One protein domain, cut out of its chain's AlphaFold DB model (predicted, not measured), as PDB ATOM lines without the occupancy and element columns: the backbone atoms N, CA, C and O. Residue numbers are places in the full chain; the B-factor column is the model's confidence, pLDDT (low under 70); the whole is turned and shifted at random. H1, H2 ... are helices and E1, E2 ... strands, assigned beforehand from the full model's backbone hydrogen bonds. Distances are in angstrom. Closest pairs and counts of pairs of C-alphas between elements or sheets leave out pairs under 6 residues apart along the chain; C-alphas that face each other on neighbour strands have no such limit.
ATOM      1  N   ARG A  39     -42.891  -9.625 111.846       95.06
ATOM      2  CA  ARG A  39     -42.334  -9.644 110.483       95.06
ATOM      3  C   ARG A  39     -41.397 -10.828 110.265       95.06
ATOM      4  O   ARG A  39     -41.437 -11.445 109.208       95.06
ATOM      5  N   GLU A  40     -40.571 -11.153 111.249       95.88
ATOM      6  CA  GLU A  40     -39.620 -12.265 111.158       95.88
ATOM      7  C   GLU A  40     -40.326 -13.608 111.293       95.88
ATOM      8  O   GLU A  40     -40.080 -14.507 110.493       95.88
ATOM      9  N   PHE A  41     -41.290 -13.713 112.211       96.75
ATOM     10  CA  PHE A  41     -42.126 -14.905 112.346       96.75
ATOM     11  C   PHE A  41     -42.895 -15.239 111.056       96.75
ATOM     12  O   PHE A  41     -43.035 -16.409 110.689       96.75
ATOM     13  N   LYS A  42     -43.362 -14.223 110.317       96.75
ATOM     14  CA  LYS A  42     -44.011 -14.412 109.006       96.75
ATOM     15  C   LYS A  42     -43.088 -15.033 107.951       96.75
ATOM     16  O   LYS A  42     -43.594 -15.666 107.032       96.75
ATOM     17  N   LYS A  43     -41.762 -14.900 108.079       97.25
ATOM     18  CA  LYS A  43     -40.795 -15.500 107.142       97.25
ATOM     19  C   LYS A  43     -40.640 -17.009 107.334       97.25
ATOM     20  O   LYS A  43     -40.153 -17.668 106.421       97.25
ATOM     21  N   VAL A  44     -41.015 -17.544 108.496       97.81
ATOM     22  CA  VAL A  44     -40.982 -18.987 108.772       97.81
ATOM     23  C   VAL A  44     -42.158 -19.663 108.075       97.81
ATOM     24  O   VAL A  44     -43.294 -19.208 108.218       97.81
ATOM     25  N   LYS A  45     -41.901 -20.751 107.353       97.69
ATOM     26  CA  LYS A  45     -42.921 -21.570 106.689       97.69
ATOM     27  C   LYS A  45     -42.730 -23.039 107.066       97.69
ATOM     28  O   LYS A  45     -41.617 -23.425 107.425       97.69
ATOM     29  N   THR A  46     -43.800 -23.822 106.961       96.94
ATOM     30  CA  THR A  46     -43.756 -25.290 107.033       96.94
ATOM     31  C   THR A  46     -42.705 -25.838 106.066       96.94
ATOM     32  O   THR A  46     -42.455 -25.235 105.017       96.94
ATOM     33  N   GLY A  47     -42.035 -26.925 106.447       96.62
ATOM     34  CA  GLY A  47     -40.971 -27.556 105.660       96.62
ATOM     35  C   GLY A  47     -39.592 -26.895 105.774       96.62
ATOM     36  O   GLY A  47     -38.616 -27.422 105.252       96.62
ATOM     37  N   MET A  48     -39.454 -25.748 106.451       97.31
ATOM     38  CA  MET A  48     -38.133 -25.143 106.670       97.31
ATOM     39  C   MET A  48     -37.318 -25.929 107.697       97.31
ATOM     40  O   MET A  48     -37.822 -26.227 108.775       97.31
ATOM     41  N   SER A  49     -36.029 -26.144 107.433       95.31
ATOM     42  CA  SER A  49     -35.131 -26.727 108.433       95.31
ATOM     43  C   SER A  49     -34.888 -25.791 109.623       95.31
ATOM     44  O   SER A  49     -34.978 -24.560 109.496       95.31
ATOM     45  N   TYR A  50     -34.508 -26.357 110.770       93.12
ATOM     46  CA  TYR A  50     -34.157 -25.593 111.977       93.12
ATOM     47  C   TYR A  50     -33.149 -24.464 111.708       93.12
ATOM     48  O   TYR A  50     -33.366 -23.319 112.112       93.12
ATOM     49  N   ASP A  51     -32.084 -24.734 110.952       92.44
ATOM     50  CA  ASP A  51     -31.077 -23.721 110.621       92.44
ATOM     51  C   ASP A  51     -31.635 -22.583 109.766       92.44
ATOM     52  O   ASP A  51     -31.322 -21.406 109.978       92.44
ATOM     53  N   SER A  52     -32.509 -22.927 108.823       95.19
ATOM     54  CA  SER A  52     -33.204 -21.977 107.958       95.19
ATOM     55  C   SER A  52     -34.120 -21.053 108.773       95.19
ATOM     56  O   SER A  52     -34.185 -19.844 108.510       95.19
ATOM     57  N   VAL A  53     -34.784 -21.597 109.798       96.06
ATOM     58  CA  VAL A  53     -35.590 -20.835 110.763       96.06
ATOM     59  C   VAL A  53     -34.707 -19.943 111.628       96.06
ATOM     60  O   VAL A  53     -34.959 -18.740 111.701       96.06
ATOM     61  N   ARG A  54     -33.635 -20.481 112.216       92.75
ATOM     62  CA  ARG A  54     -32.704 -19.735 113.076       92.75
ATOM     63  C   ARG A  54     -32.105 -18.520 112.365       92.75
ATOM     64  O   ARG A  54     -32.044 -17.447 112.959       92.75
ATOM     65  N   ARG A  55     -31.734 -18.647 111.086       93.06
ATOM     66  CA  ARG A  55     -31.251 -17.514 110.270       93.06
ATOM     67  C   ARG A  55     -32.320 -16.438 110.064       93.06
ATOM     68  O   ARG A  55     -32.042 -15.259 110.247       93.06
ATOM     69  N   ARG A  56     -33.558 -16.826 109.735       94.69
ATOM     70  CA  ARG A  56     -34.676 -15.880 109.511       94.69
ATOM     71  C   ARG A  56     -35.121 -15.178 110.778       94.69
ATOM     72  O   ARG A  56     -35.481 -14.002 110.741       94.69
ATOM     73  N   LEU A  57     -35.149 -15.929 111.871       94.88
ATOM     74  CA  LEU A  57     -35.558 -15.420 113.160       94.88
ATOM     75  C   LEU A  57     -34.444 -14.678 113.854       94.88
ATOM     76  O   LEU A  57     -34.793 -13.896 114.716       94.88
ATOM     77  N   GLY A  58     -33.169 -14.916 113.537       91.56
ATOM     78  CA  GLY A  58     -32.030 -14.349 114.261       91.56
ATOM     79  C   GLY A  58     -32.089 -14.617 115.767       91.56
ATOM     80  O   GLY A  58     -31.620 -13.808 116.546       91.56
ATOM     81  N   ALA A  59     -32.754 -15.686 116.194       90.75
ATOM     82  CA  ALA A  59     -32.945 -16.036 117.592       90.75
ATOM     83  C   ALA A  59     -32.890 -17.558 117.708       90.75
ATOM     84  O   ALA A  59     -33.350 -18.263 116.810       90.75
ATOM     85  N   LYS A  60     -32.326 -18.070 118.805       87.88
ATOM     86  CA  LYS A  60     -32.187 -19.522 119.022       87.88
ATOM     87  C   LYS A  60     -33.461 -20.183 119.563       87.88
ATOM     88  O   LYS A  60     -33.660 -21.372 119.345       87.88
ATOM     89  N   GLY A  61     -34.304 -19.412 120.254       90.56
ATOM     90  CA  GLY A  61     -35.438 -19.946 121.011       90.56
ATOM     91  C   GLY A  61     -34.994 -20.755 122.235       90.56
ATOM     92  O   GLY A  61     -33.812 -20.786 122.581       90.56
ATOM     93  N   ARG A  62     -35.957 -21.384 122.906       93.38
ATOM     94  CA  ARG A  62     -35.764 -22.341 124.004       93.38
ATOM     95  C   ARG A  62     -36.548 -23.604 123.683       93.38
ATOM     96  O   ARG A  62     -37.695 -23.483 123.267       93.38
ATOM     97  N   VAL A  63     -35.953 -24.777 123.874       95.50
ATOM     98  CA  VAL A  63     -36.692 -26.041 123.752       95.50
ATOM     99  C   VAL A  63     -37.744 -26.085 124.857       95.50
ATOM    100  O   VAL A  63     -37.427 -25.827 126.016       95.50
ATOM    101  N   THR A  64     -38.993 -26.351 124.487       95.69
ATOM    102  CA  THR A  64     -40.121 -26.470 125.428       95.69
ATOM    103  C   THR A  64     -40.838 -27.808 125.338       95.69
ATOM    104  O   THR A  64     -41.608 -28.135 126.230       95.69
ATOM    105  N   SER A  65     -40.594 -28.576 124.279       95.94
ATOM    106  CA  SER A  65     -41.040 -29.961 124.143       95.94
ATOM    107  C   SER A  65     -40.053 -30.697 123.245       95.94
ATOM    108  O   SER A  65     -39.502 -30.099 122.316       95.94
ATOM    109  N   ASP A  66     -39.810 -31.957 123.564       96.75
ATOM    110  CA  ASP A  66     -38.959 -32.881 122.827       96.75
ATOM    111  C   ASP A  66     -39.481 -34.291 123.100       96.75
ATOM    112  O   ASP A  66     -39.792 -34.603 124.254       96.75
ATOM    113  N   ALA A  67     -39.619 -35.104 122.061       96.38
ATOM    114  CA  ALA A  67     -39.985 -36.502 122.197       96.38
ATOM    115  C   ALA A  67     -39.492 -37.314 121.003       96.38
ATOM    116  O   ALA A  67     -39.413 -36.817 119.875       96.38
ATOM    117  N   SER A  68     -39.228 -38.591 121.258       96.50
ATOM    118  CA  SER A  68     -38.929 -39.600 120.248       96.50
ATOM    119  C   SER A  68     -39.832 -40.803 120.485       96.50
ATOM    120  O   SER A  68     -40.021 -41.222 121.630       96.50
ATOM    121  N   LEU A  69     -40.401 -41.332 119.410       94.50
ATOM    122  CA  LEU A  69     -41.292 -42.480 119.417       94.50
ATOM    123  C   LEU A  69     -40.533 -43.754 119.005       94.50
ATOM    124  O   LEU A  69     -39.499 -43.670 118.337       94.50
ATOM    125  N   PRO A  70     -41.016 -44.948 119.399       94.75
ATOM    126  CA  PRO A  70     -40.357 -46.213 119.063       94.75
ATOM    127  C   PRO A  70     -40.245 -46.513 117.559       94.75
ATOM    128  O   PRO A  70     -39.367 -47.272 117.162       94.75
ATOM    129  N   ASP A  71     -41.109 -45.929 116.728       90.25
ATOM    130  CA  ASP A  71     -41.096 -46.062 115.261       90.25
ATOM    131  C   ASP A  71     -40.020 -45.196 114.573       90.25
ATOM    132  O   ASP A  71     -39.819 -45.276 113.358       90.25
ATOM    133  N   GLY A  72     -39.287 -44.401 115.355       93.00
ATOM    134  CA  GLY A  72     -38.245 -43.502 114.882       93.00
ATOM    135  C   GLY A  72     -38.732 -42.087 114.581       93.00
ATOM    136  O   GLY A  72     -37.894 -41.247 114.242       93.00
ATOM    137  N   ASP A  73     -40.028 -41.790 114.725       94.81
ATOM    138  CA  ASP A  73     -40.503 -40.412 114.669       94.81
ATOM    139  C   ASP A  73     -39.975 -39.622 115.868       94.81
ATOM    140  O   ASP A  73     -39.739 -40.140 116.966       94.81
ATOM    141  N   SER A  74     -39.762 -38.332 115.667       96.88
ATOM    142  CA  SER A  74     -39.343 -37.446 116.730       96.88
ATOM    143  C   SER A  74     -39.684 -36.010 116.389       96.88
ATOM    144  O   SER A  74     -39.548 -35.562 115.245       96.88
ATOM    145  N   TRP A  75     -40.072 -35.257 117.417       96.44
ATOM    146  CA  TRP A  75     -40.366 -33.842 117.293       96.44
ATOM    147  C   TRP A  75     -39.700 -33.019 118.385       96.44
ATOM    148  O   TRP A  75     -39.422 -33.478 119.491       96.44
ATOM    149  N   ARG A  76     -39.492 -31.741 118.075       97.25
ATOM    150  CA  ARG A  76     -38.981 -30.745 119.011       97.25
ATOM    151  C   ARG A  76     -39.678 -29.414 118.810       97.25
ATOM    152  O   ARG A  76     -39.686 -28.860 117.711       97.25
ATOM    153  N   THR A  77     -40.192 -28.840 119.888       97.94
ATOM    154  CA  THR A  77     -40.818 -27.517 119.881       97.94
ATOM    155  C   THR A  77     -39.917 -26.486 120.537       97.94
ATOM    156  O   THR A  77     -39.448 -26.662 121.663       97.94
ATOM    157  N   TYR A  78     -39.724 -25.365 119.843       96.81
ATOM    158  CA  TYR A  78     -39.009 -24.202 120.345       96.81
ATOM    159  C   TYR A  78     -39.972 -23.057 120.618       96.81
ATOM    160  O   TYR A  78     -40.728 -22.640 119.736       96.81
ATOM    161  N   SER A  79     -39.865 -22.489 121.814       96.06
ATOM    162  CA  SER A  79     -40.530 -21.246 122.177       96.06
ATOM    163  C   SER A  79     -39.610 -20.042 122.001       96.06
ATOM    164  O   SER A  79     -38.411 -20.096 122.294       96.06
ATOM    165  N   TYR A  80     -40.168 -18.921 121.549       95.31
ATOM    166  CA  TYR A  80     -39.436 -17.674 121.316       95.31
ATOM    167  C   TYR A  80     -40.094 -16.506 122.045       95.31
ATOM    168  O   TYR A  80     -41.316 -16.392 122.119       95.31
ATOM    169  N   ARG A  81     -39.265 -15.584 122.538       94.44
ATOM    170  CA  ARG A  81     -39.736 -14.328 123.122       94.44
ATOM    171  C   ARG A  81     -40.164 -13.354 122.027       94.44
ATOM    172  O   ARG A  81     -39.437 -13.165 121.054       94.44
ATOM    173  N   GLN A  82     -41.292 -12.681 122.206       94.75
ATOM    174  CA  GLN A  82     -41.723 -11.579 121.346       94.75
ATOM    175  C   GLN A  82     -40.954 -10.304 121.698       94.75
ATOM    176  O   GLN A  82     -40.736 -10.007 122.873       94.75
ATOM    177  N   CYS A  83     -40.527  -9.529 120.700       92.88
ATOM    178  CA  CYS A  83     -39.880  -8.245 120.983       92.88
ATOM    179  C   CYS A  83     -40.853  -7.297 121.703       92.88
ATOM    180  O   CYS A  83     -42.024  -7.220 121.339       92.88
ATOM    181  N   GLY A  84     -40.369  -6.615 122.746       90.56
ATOM    182  CA  GLY A  84     -41.193  -5.767 123.618       90.56
ATOM    183  C   GLY A  84     -42.007  -6.521 124.680       90.56
ATOM    184  O   GLY A  84     -42.777  -5.896 125.401       90.56
ATOM    185  N   ARG A  85     -41.852  -7.848 124.807       89.81
ATOM    186  CA  ARG A  85     -42.553  -8.660 125.816       89.81
ATOM    187  C   ARG A  85     -41.599  -9.499 126.657       89.81
ATOM    188  O   ARG A  85     -40.488  -9.832 126.243       89.81
ATOM    189  N   THR A  86     -42.057  -9.867 127.850       89.12
ATOM    190  CA  THR A  86     -41.395 -10.860 128.702       89.12
ATOM    191  C   THR A  86     -41.679 -12.276 128.196       89.12
ATOM    192  O   THR A  86     -42.575 -12.486 127.376       89.12
ATOM    193  N   TRP A  87     -40.927 -13.265 128.681       87.81
ATOM    194  CA  TRP A  87     -41.145 -14.671 128.322       87.81
ATOM    195  C   TRP A  87     -42.541 -15.165 128.722       87.81
ATOM    196  O   TRP A  87     -43.188 -15.826 127.924       87.81
ATOM    197  N   GLN A  88     -43.036 -14.767 129.896       87.44
ATOM    198  CA  GLN A  88     -44.345 -15.159 130.431       87.44
ATOM    199  C   GLN A  88     -45.521 -14.638 129.593       87.44
ATOM    200  O   GLN A  88     -46.609 -15.196 129.637       87.44
ATOM    201  N   ARG A  89     -45.310 -13.554 128.837       87.56
ATOM    202  CA  ARG A  89     -46.315 -12.952 127.944       87.56
ATOM    203  C   ARG A  89     -46.023 -13.204 126.466       87.56
ATOM    204  O   ARG A  89     -46.670 -12.604 125.608       87.56
ATOM    205  N   SER A  90     -45.017 -14.025 126.168       89.75
ATOM    206  CA  SER A  90     -44.647 -14.383 124.804       89.75
ATOM    207  C   SER A  90     -45.217 -15.740 124.456       89.75
ATOM    208  O   SER A  90     -44.951 -16.721 125.141       89.75
ATOM    209  N   ILE A  91     -45.940 -15.800 123.347       89.31
ATOM    210  CA  ILE A  91     -46.474 -17.050 122.813       89.31
ATOM    211  C   ILE A  91     -46.031 -17.104 121.360       89.31
ATOM    212  O   ILE A  91     -46.746 -16.645 120.476       89.31
ATOM    213  N   ILE A  92     -44.803 -17.563 121.116       96.69
ATOM    214  CA  ILE A  92     -44.345 -17.995 119.791       96.69
ATOM    215  C   ILE A  92     -43.815 -19.403 119.973       96.69
ATOM    216  O   ILE A  92     -42.848 -19.583 120.708       96.69
ATOM    217  N   MET A  93     -44.402 -20.358 119.266       97.06
ATOM    218  CA  MET A  93     -43.991 -21.756 119.258       97.06
ATOM    219  C   MET A  93     -43.766 -22.202 117.819       97.06
ATOM    220  O   MET A  93     -44.544 -21.863 116.923       97.06
ATOM    221  N   ILE A  94     -42.683 -22.933 117.588       98.06
ATOM    222  CA  ILE A  94     -42.384 -23.564 116.303       98.06
ATOM    223  C   ILE A  94     -41.985 -25.000 116.600       98.06
ATOM    224  O   ILE A  94     -40.982 -25.222 117.284       98.06
ATOM    225  N   SER A  95     -42.779 -25.941 116.107       98.12
ATOM    226  CA  SER A  95     -42.508 -27.370 116.214       98.12
ATOM    227  C   SER A  95     -41.823 -27.856 114.951       98.12
ATOM    228  O   SER A  95     -42.129 -27.405 113.843       98.12
ATOM    229  N   PHE A  96     -40.870 -28.750 115.146       97.94
ATOM    230  CA  PHE A  96     -40.138 -29.410 114.090       97.94
ATOM    231  C   PHE A  96     -40.281 -30.911 114.252       97.94
ATOM    232  O   PHE A  96     -40.164 -31.392 115.373       97.94
ATOM    233  N   GLU A  97     -40.435 -31.622 113.148       96.88
ATOM    234  CA  GLU A  97     -40.499 -33.084 113.087       96.88
ATOM    235  C   GLU A  97     -39.447 -33.602 112.111       96.88
ATOM    236  O   GLU A  97     -39.004 -32.867 111.214       96.88
ATOM    237  N   LEU A  98     -39.021 -34.851 112.297       96.38
ATOM    238  CA  LEU A  98     -38.215 -35.549 111.303       96.38
ATOM    239  C   LEU A  98     -38.980 -35.673 109.982       96.38
ATOM    240  O   LEU A  98     -40.206 -35.662 109.934       96.38
ATOM    241  N   THR A  99     -38.242 -35.766 108.878       93.06
ATOM    242  CA  THR A  99     -38.866 -35.889 107.558       93.06
ATOM    243  C   THR A  99     -39.306 -37.336 107.339       93.06
ATOM    244  O   THR A  99     -38.428 -38.209 107.336       93.06
ATOM    245  N   PRO A 100     -40.609 -37.603 107.122       94.00
ATOM    246  CA  PRO A 100     -41.071 -38.936 106.773       94.00
ATOM    247  C   PRO A 100     -40.643 -39.281 105.344       94.00
ATOM    248  O   PRO A 100     -40.605 -38.425 104.454       94.00
ATOM    249  N   TYR A 101     -40.316 -40.545 105.115       94.38
ATOM    250  CA  TYR A 101     -40.082 -41.106 103.794       94.38
ATOM    251  C   TYR A 101     -40.568 -42.550 103.747       94.38
ATOM    252  O   TYR A 101     -40.474 -43.277 104.733       94.38
ATOM    253  N   THR A 102     -41.072 -42.956 102.589       95.69
ATOM    254  CA  THR A 102     -41.538 -44.322 102.368       95.69
ATOM    255  C   THR A 102     -40.369 -45.218 101.977       95.69
ATOM    256  O   THR A 102     -39.526 -44.826 101.163       95.69
ATOM    257  N   VAL A 103     -40.312 -46.408 102.564       95.69
ATOM    258  CA  VAL A 103     -39.385 -47.481 102.204       95.69
ATOM    259  C   VAL A 103     -40.203 -48.719 101.901       95.69
ATOM    260  O   VAL A 103     -41.021 -49.119 102.721       95.69
ATOM    261  N   HIS A 104     -39.950 -49.325 100.747       96.44
ATOM    262  CA  HIS A 104     -40.489 -50.639 100.449       96.44
ATOM    263  C   HIS A 104     -39.689 -51.696 101.213       96.44
ATOM    264  O   HIS A 104     -38.460 -51.747 101.090       96.44
ATOM    265  N   VAL A 105     -40.369 -52.505 102.020       95.88
ATOM    266  CA  VAL A 105     -39.782 -53.647 102.718       95.88
ATOM    267  C   VAL A 105     -40.201 -54.902 101.960       95.88
ATOM    268  O   VAL A 105     -41.367 -55.279 102.068       95.88
ATOM    269  N   PRO A 106     -39.291 -55.509 101.176       96.12
ATOM    270  CA  PRO A 106     -39.642 -56.616 100.306       96.12
ATOM    271  C   PRO A 106     -39.949 -57.875 101.119       96.12
ATOM    272  O   PRO A 106     -39.263 -58.170 102.101       96.12
ATOM    273  N   ASP A 107     -40.932 -58.634 100.655       96.69
ATOM    274  CA  ASP A 107     -41.281 -59.964 101.154       96.69
ATOM    275  C   ASP A 107     -41.337 -60.917  99.962       96.69
ATOM    276  O   ASP A 107     -42.367 -61.100  99.312       96.69
ATOM    277  N   ILE A 108     -40.158 -61.415  99.583       96.56
ATOM    278  CA  ILE A 108     -39.983 -62.157  98.338       96.56
ATOM    279  C   ILE A 108     -40.256 -63.634  98.590       96.56
ATOM    280  O   ILE A 108     -39.459 -64.330  99.220       96.56
ATOM    281  N   GLU A 109     -41.331 -64.127  97.989       96.62
ATOM    282  CA  GLU A 109     -41.687 -65.540  97.978       96.62
ATOM    283  C   GLU A 109     -41.568 -66.107  96.560       96.62
ATOM    284  O   GLU A 109     -42.062 -65.520  95.598       96.62
ATOM    285  N   CYS A 110     -40.927 -67.269  96.411       97.12
ATOM    286  CA  CYS A 110     -40.738 -67.913  95.111       97.12
ATOM    287  C   CYS A 110     -41.430 -69.281  95.051       97.12
ATOM    288  O   CYS A 110     -41.161 -70.150  95.880       97.12
ATOM    289  N   PHE A 111     -42.252 -69.498  94.021       94.75
ATOM    290  CA  PHE A 111     -42.968 -70.746  93.740       94.75
ATOM    291  C   PHE A 111     -42.801 -71.122  92.263       94.75
ATOM    292  O   PHE A 111     -42.951 -70.275  91.383       94.75
ATOM    293  N   ASP A 112     -42.454 -72.382  91.982       93.69
ATOM    294  CA  ASP A 112     -42.282 -72.925  90.622       93.69
ATOM    295  C   ASP A 112     -41.415 -72.053  89.687       93.69
ATOM    296  O   ASP A 112     -41.692 -71.884  88.501       93.69
ATOM    297  N   GLY A 113     -40.341 -71.471  90.233       94.56
ATOM    298  CA  GLY A 113     -39.403 -70.625  89.487       94.56
ATOM    299  C   GLY A 113     -39.877 -69.187  89.237       94.56
ATOM    300  O   GLY A 113     -39.141 -68.416  88.625       94.56
ATOM    301  N   THR A 114     -41.058 -68.807  89.732       96.44
ATOM    302  CA  THR A 114     -41.561 -67.425  89.715       96.44
ATOM    303  C   THR A 114     -41.483 -66.829  91.116       96.44
ATOM    304  O   THR A 114     -41.904 -67.466  92.075       96.44
ATOM    305  N   CYS A 115     -40.958 -65.610  91.240       97.31
ATOM    306  CA  CYS A 115     -40.885 -64.891  92.511       97.31
ATOM    307  C   CYS A 115     -41.881 -63.728  92.538       97.31
ATOM    308  O   CYS A 115     -42.006 -62.995  91.554       97.31
ATOM    309  N   TYR A 116     -42.549 -63.557  93.672       96.38
ATOM    310  CA  TYR A 116     -43.493 -62.486  93.963       96.38
ATOM    311  C   TYR A 116     -42.980 -61.693  95.158       96.38
ATOM    312  O   TYR A 116     -42.506 -62.281  96.125       96.38
ATOM    313  N   ASP A 117     -43.069 -60.371  95.075       96.81
ATOM    314  CA  ASP A 117     -42.789 -59.485  96.200       96.81
ATOM    315  C   ASP A 117     -44.123 -59.069  96.826       96.81
ATOM    316  O   ASP A 117     -44.889 -58.307  96.229       96.81
ATOM    317  N   TRP A 118     -44.418 -59.622  97.999       95.75
ATOM    318  CA  TRP A 118     -45.572 -59.273  98.832       95.75
ATOM    319  C   TRP A 118     -45.244 -58.176  99.844       95.75
ATOM    320  O   TRP A 118     -46.023 -57.918 100.766       95.75
ATOM    321  N   GLY A 119     -44.088 -57.535  99.669       95.75
ATOM    322  CA  GLY A 119     -43.600 -56.478 100.522       95.75
ATOM    323  C   GLY A 119     -44.584 -55.328 100.683       95.75
ATOM    324  O   GLY A 119     -45.469 -55.079  99.857       95.75
ATOM    325  N   ILE A 120     -44.402 -54.585 101.769       96.44
ATOM    326  CA  ILE A 120     -45.227 -53.429 102.105       96.44
ATOM    327  C   ILE A 120     -44.398 -52.151 102.128       96.44
ATOM    328  O   ILE A 120     -43.194 -52.152 102.382       96.44
ATOM    329  N   ASP A 121     -45.079 -51.037 101.899       96.94
ATOM    330  CA  ASP A 121     -44.503 -49.713 102.066       96.94
ATOM    331  C   ASP A 121     -44.610 -49.276 103.530       96.94
ATOM    332  O   ASP A 121     -45.701 -49.103 104.077       96.94
ATOM    333  N   GLU A 122     -43.465 -49.048 104.164       95.06
ATOM    334  CA  GLU A 122     -43.371 -48.535 105.527       95.06
ATOM    335  C   GLU A 122     -42.962 -47.061 105.541       95.06
ATOM    336  O   GLU A 122     -42.150 -46.606 104.731       95.06
ATOM    337  N   THR A 123     -43.471 -46.299 106.515       96.00
ATOM    338  CA  THR A 123     -42.975 -44.940 106.781       96.00
ATOM    339  C   THR A 123     -41.784 -44.997 107.726       96.00
ATOM    340  O   THR A 123     -41.846 -45.590 108.800       96.00
ATOM    341  N   ARG A 124     -40.695 -44.347 107.332       95.50
ATOM    342  CA  ARG A 124     -39.478 -44.170 108.123       95.50
ATOM    343  C   ARG A 124     -39.168 -42.682 108.260       95.50
ATOM    344  O   ARG A 124     -39.658 -41.860 107.489       95.50
ATOM    345  N   TYR A 125     -38.323 -42.327 109.221       95.75
ATOM    346  CA  TYR A 125     -38.034 -40.935 109.566       95.75
ATOM    347  C   TYR A 125     -36.539 -40.653 109.486       95.75
ATOM    348  O   TYR A 125     -35.711 -41.463 109.902       95.75
ATOM    349  N   ARG A 126     -36.168 -39.495 108.935       93.94
ATOM    350  CA  ARG A 126     -34.764 -39.072 108.856       93.94
ATOM    351  C   ARG A 126     -34.595 -37.570 109.015       93.94
ATOM    352  O   ARG A 126     -35.505 -36.780 108.764       93.94
ATOM    353  N   ALA A 127     -33.384 -37.175 109.400       92.50
ATOM    354  CA  ALA A 127     -32.973 -35.779 109.375       92.50
ATOM    355  C   ALA A 127     -33.078 -35.200 107.941       92.50
ATOM    356  O   ALA A 127     -32.900 -35.938 106.968       92.50
ATOM    357  N   PRO A 128     -33.311 -33.883 107.786       93.12
ATOM    358  CA  PRO A 128     -33.381 -32.867 108.835       93.12
ATOM    359  C   PRO A 128     -34.751 -32.779 109.520       93.12
ATOM    360  O   PRO A 128     -35.773 -33.184 108.974       93.12
ATOM    361  N   TYR A 129     -34.750 -32.156 110.699       94.06
ATOM    362  CA  TYR A 129     -35.959 -31.635 111.329       94.06
ATOM    363  C   TYR A 129     -36.490 -30.434 110.550       94.06
ATOM    364  O   TYR A 129     -35.772 -29.438 110.376       94.06
ATOM    365  N   ASN A 130     -37.754 -30.497 110.151       96.94
ATOM    366  CA  ASN A 130     -38.437 -29.457 109.395       96.94
ATOM    367  C   ASN A 130     -39.641 -28.923 110.166       96.94
ATOM    368  O   ASN A 130     -40.251 -29.647 110.941       96.94
ATOM    369  N   VAL A 131     -39.989 -27.650 109.959       98.06
ATOM    370  CA  VAL A 131     -41.168 -27.038 110.592       98.06
ATOM    371  C   VAL A 131     -42.412 -27.845 110.226       98.06
ATOM    372  O   VAL A 131     -42.809 -27.822 109.059       98.06
ATOM    373  N   SER A 132     -43.038 -28.483 111.213       97.38
ATOM    374  CA  SER A 132     -44.334 -29.152 111.068       97.38
ATOM    375  C   SER A 132     -45.473 -28.185 111.377       97.38
ATOM    376  O   SER A 132     -46.440 -28.071 110.625       97.38
ATOM    377  N   SER A 133     -45.317 -27.377 112.428       97.56
ATOM    378  CA  SER A 133     -46.312 -26.392 112.842       97.56
ATOM    379  C   SER A 133     -45.684 -25.144 113.458       97.56
ATOM    380  O   SER A 133     -44.538 -25.125 113.920       97.56
ATOM    381  N   LYS A 134     -46.447 -24.048 113.447       97.44
ATOM    382  CA  LYS A 134     -46.079 -22.812 114.139       97.44
ATOM    383  C   LYS A 134     -47.309 -22.096 114.676       97.44
ATOM    384  O   LYS A 134     -48.327 -22.005 113.995       97.44
ATOM    385  N   ALA A 135     -47.173 -21.498 115.850       96.31
ATOM    386  CA  ALA A 135     -48.208 -20.702 116.486       96.31
ATOM    387  C   ALA A 135     -47.607 -19.414 117.045       96.31
ATOM    388  O   ALA A 135     -46.483 -19.406 117.553       96.31
ATOM    389  N   ALA A 136     -48.347 -18.312 116.939       94.94
ATOM    390  CA  ALA A 136     -48.001 -17.095 117.648       94.94
ATOM    391  C   ALA A 136     -49.234 -16.250 117.961       94.94
ATOM    392  O   ALA A 136     -50.110 -16.111 117.106       94.94
ATOM    393  N   TYR A 137     -49.256 -15.620 119.132       90.06
ATOM    394  CA  TYR A 137     -50.330 -14.714 119.534       90.06
ATOM    395  C   TYR A 137     -49.814 -13.280 119.661       90.06
ATOM    396  O   TYR A 137     -48.921 -12.997 120.459       90.06
TER     397      TYR A 137
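AT A GLANCE: This is residues 39 to 137 of the 139 residues of an uncharacterized protein of Nocardioides simplex (UniProt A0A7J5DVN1). A long, twisted two-stranded ribbon, E3 with E6, runs from a head at one end and goes on as the thin hairpin E4 and E5, an arm that adds to the length. At the head, E1 and E2 widen the ribbon into a curled four-stranded sheet, with H2 packed over E6 and H1 beside the end of H2. The 99 printed residues hold H1 H2 E1 E2 E3 E4 E5 E6 in chain order, mostly strand; the antiparallel sheets are E1 - E2 - E3 - E6 and E4 - E5. The whole is extended, radius of gyration of the C-alphas 19.9 A, spans 75 by 23 by 18 A.

HOW THE PARTS SIT: Start at E3, residues 92 to 105, antiparallel to E6, residues 120 to 136; look for N 101 and O 124, 2.8 A apart. E6 bends by 77 degrees at residue 127. E2, residues 74 to 79, is antiparallel to E3, with N 76 and O 96 at 2.8 A. The edge strand E1, residues 62 to 68, is antiparallel to E2, with N 64 and O 77 at 2.9 A. E1, E2 and E3 form a meander, each strand the antiparallel neighbour of the one before. H2, residues 50 to 57, is on this twisted sheet at a height of 10.1 A, along E6 at 19 degrees on the local plane; their closest C-alphas, Tyr 50 and Asn 130, are 6.3 A apart. H1, residues 39 to 43, only grazes the sheet and touches H2, the closest C-alphas being Glu 40 and Leu 57, 5.5 A. E3 runs on into E4, residues 108 to 111, at 19 degrees; its hairpin partner E5, residues 114 to 117, has N 116 and O 109 at 2.8 A. In H2 every O i to N i+4 pair is within hydrogen-bond range; in H1 0 of 1, and 1 of 2 O i to N i+3 pairs.

IN THESE COORDINATES: Find C-alpha 39 at (-42.334, -9.644, 110.483), where H1 begins. E3 runs 39.8 A from C-alpha 92 at (-44.345, -17.995, 119.791); E6 runs 39.6 A to C-alpha 136 at (-48.001, -17.095, 117.648). E1 is 17.9 A long, E2 17.1 A and H2 10.3 A.

THE WHOLE: The C-alphas farthest apart are Gly 84 and Asp 112, 74.8 A. The printed part has no cut; the long link is E2 to E3, 12 residues. Mean pLDDT of the printed part is 94.9, and no printed residue is under 70.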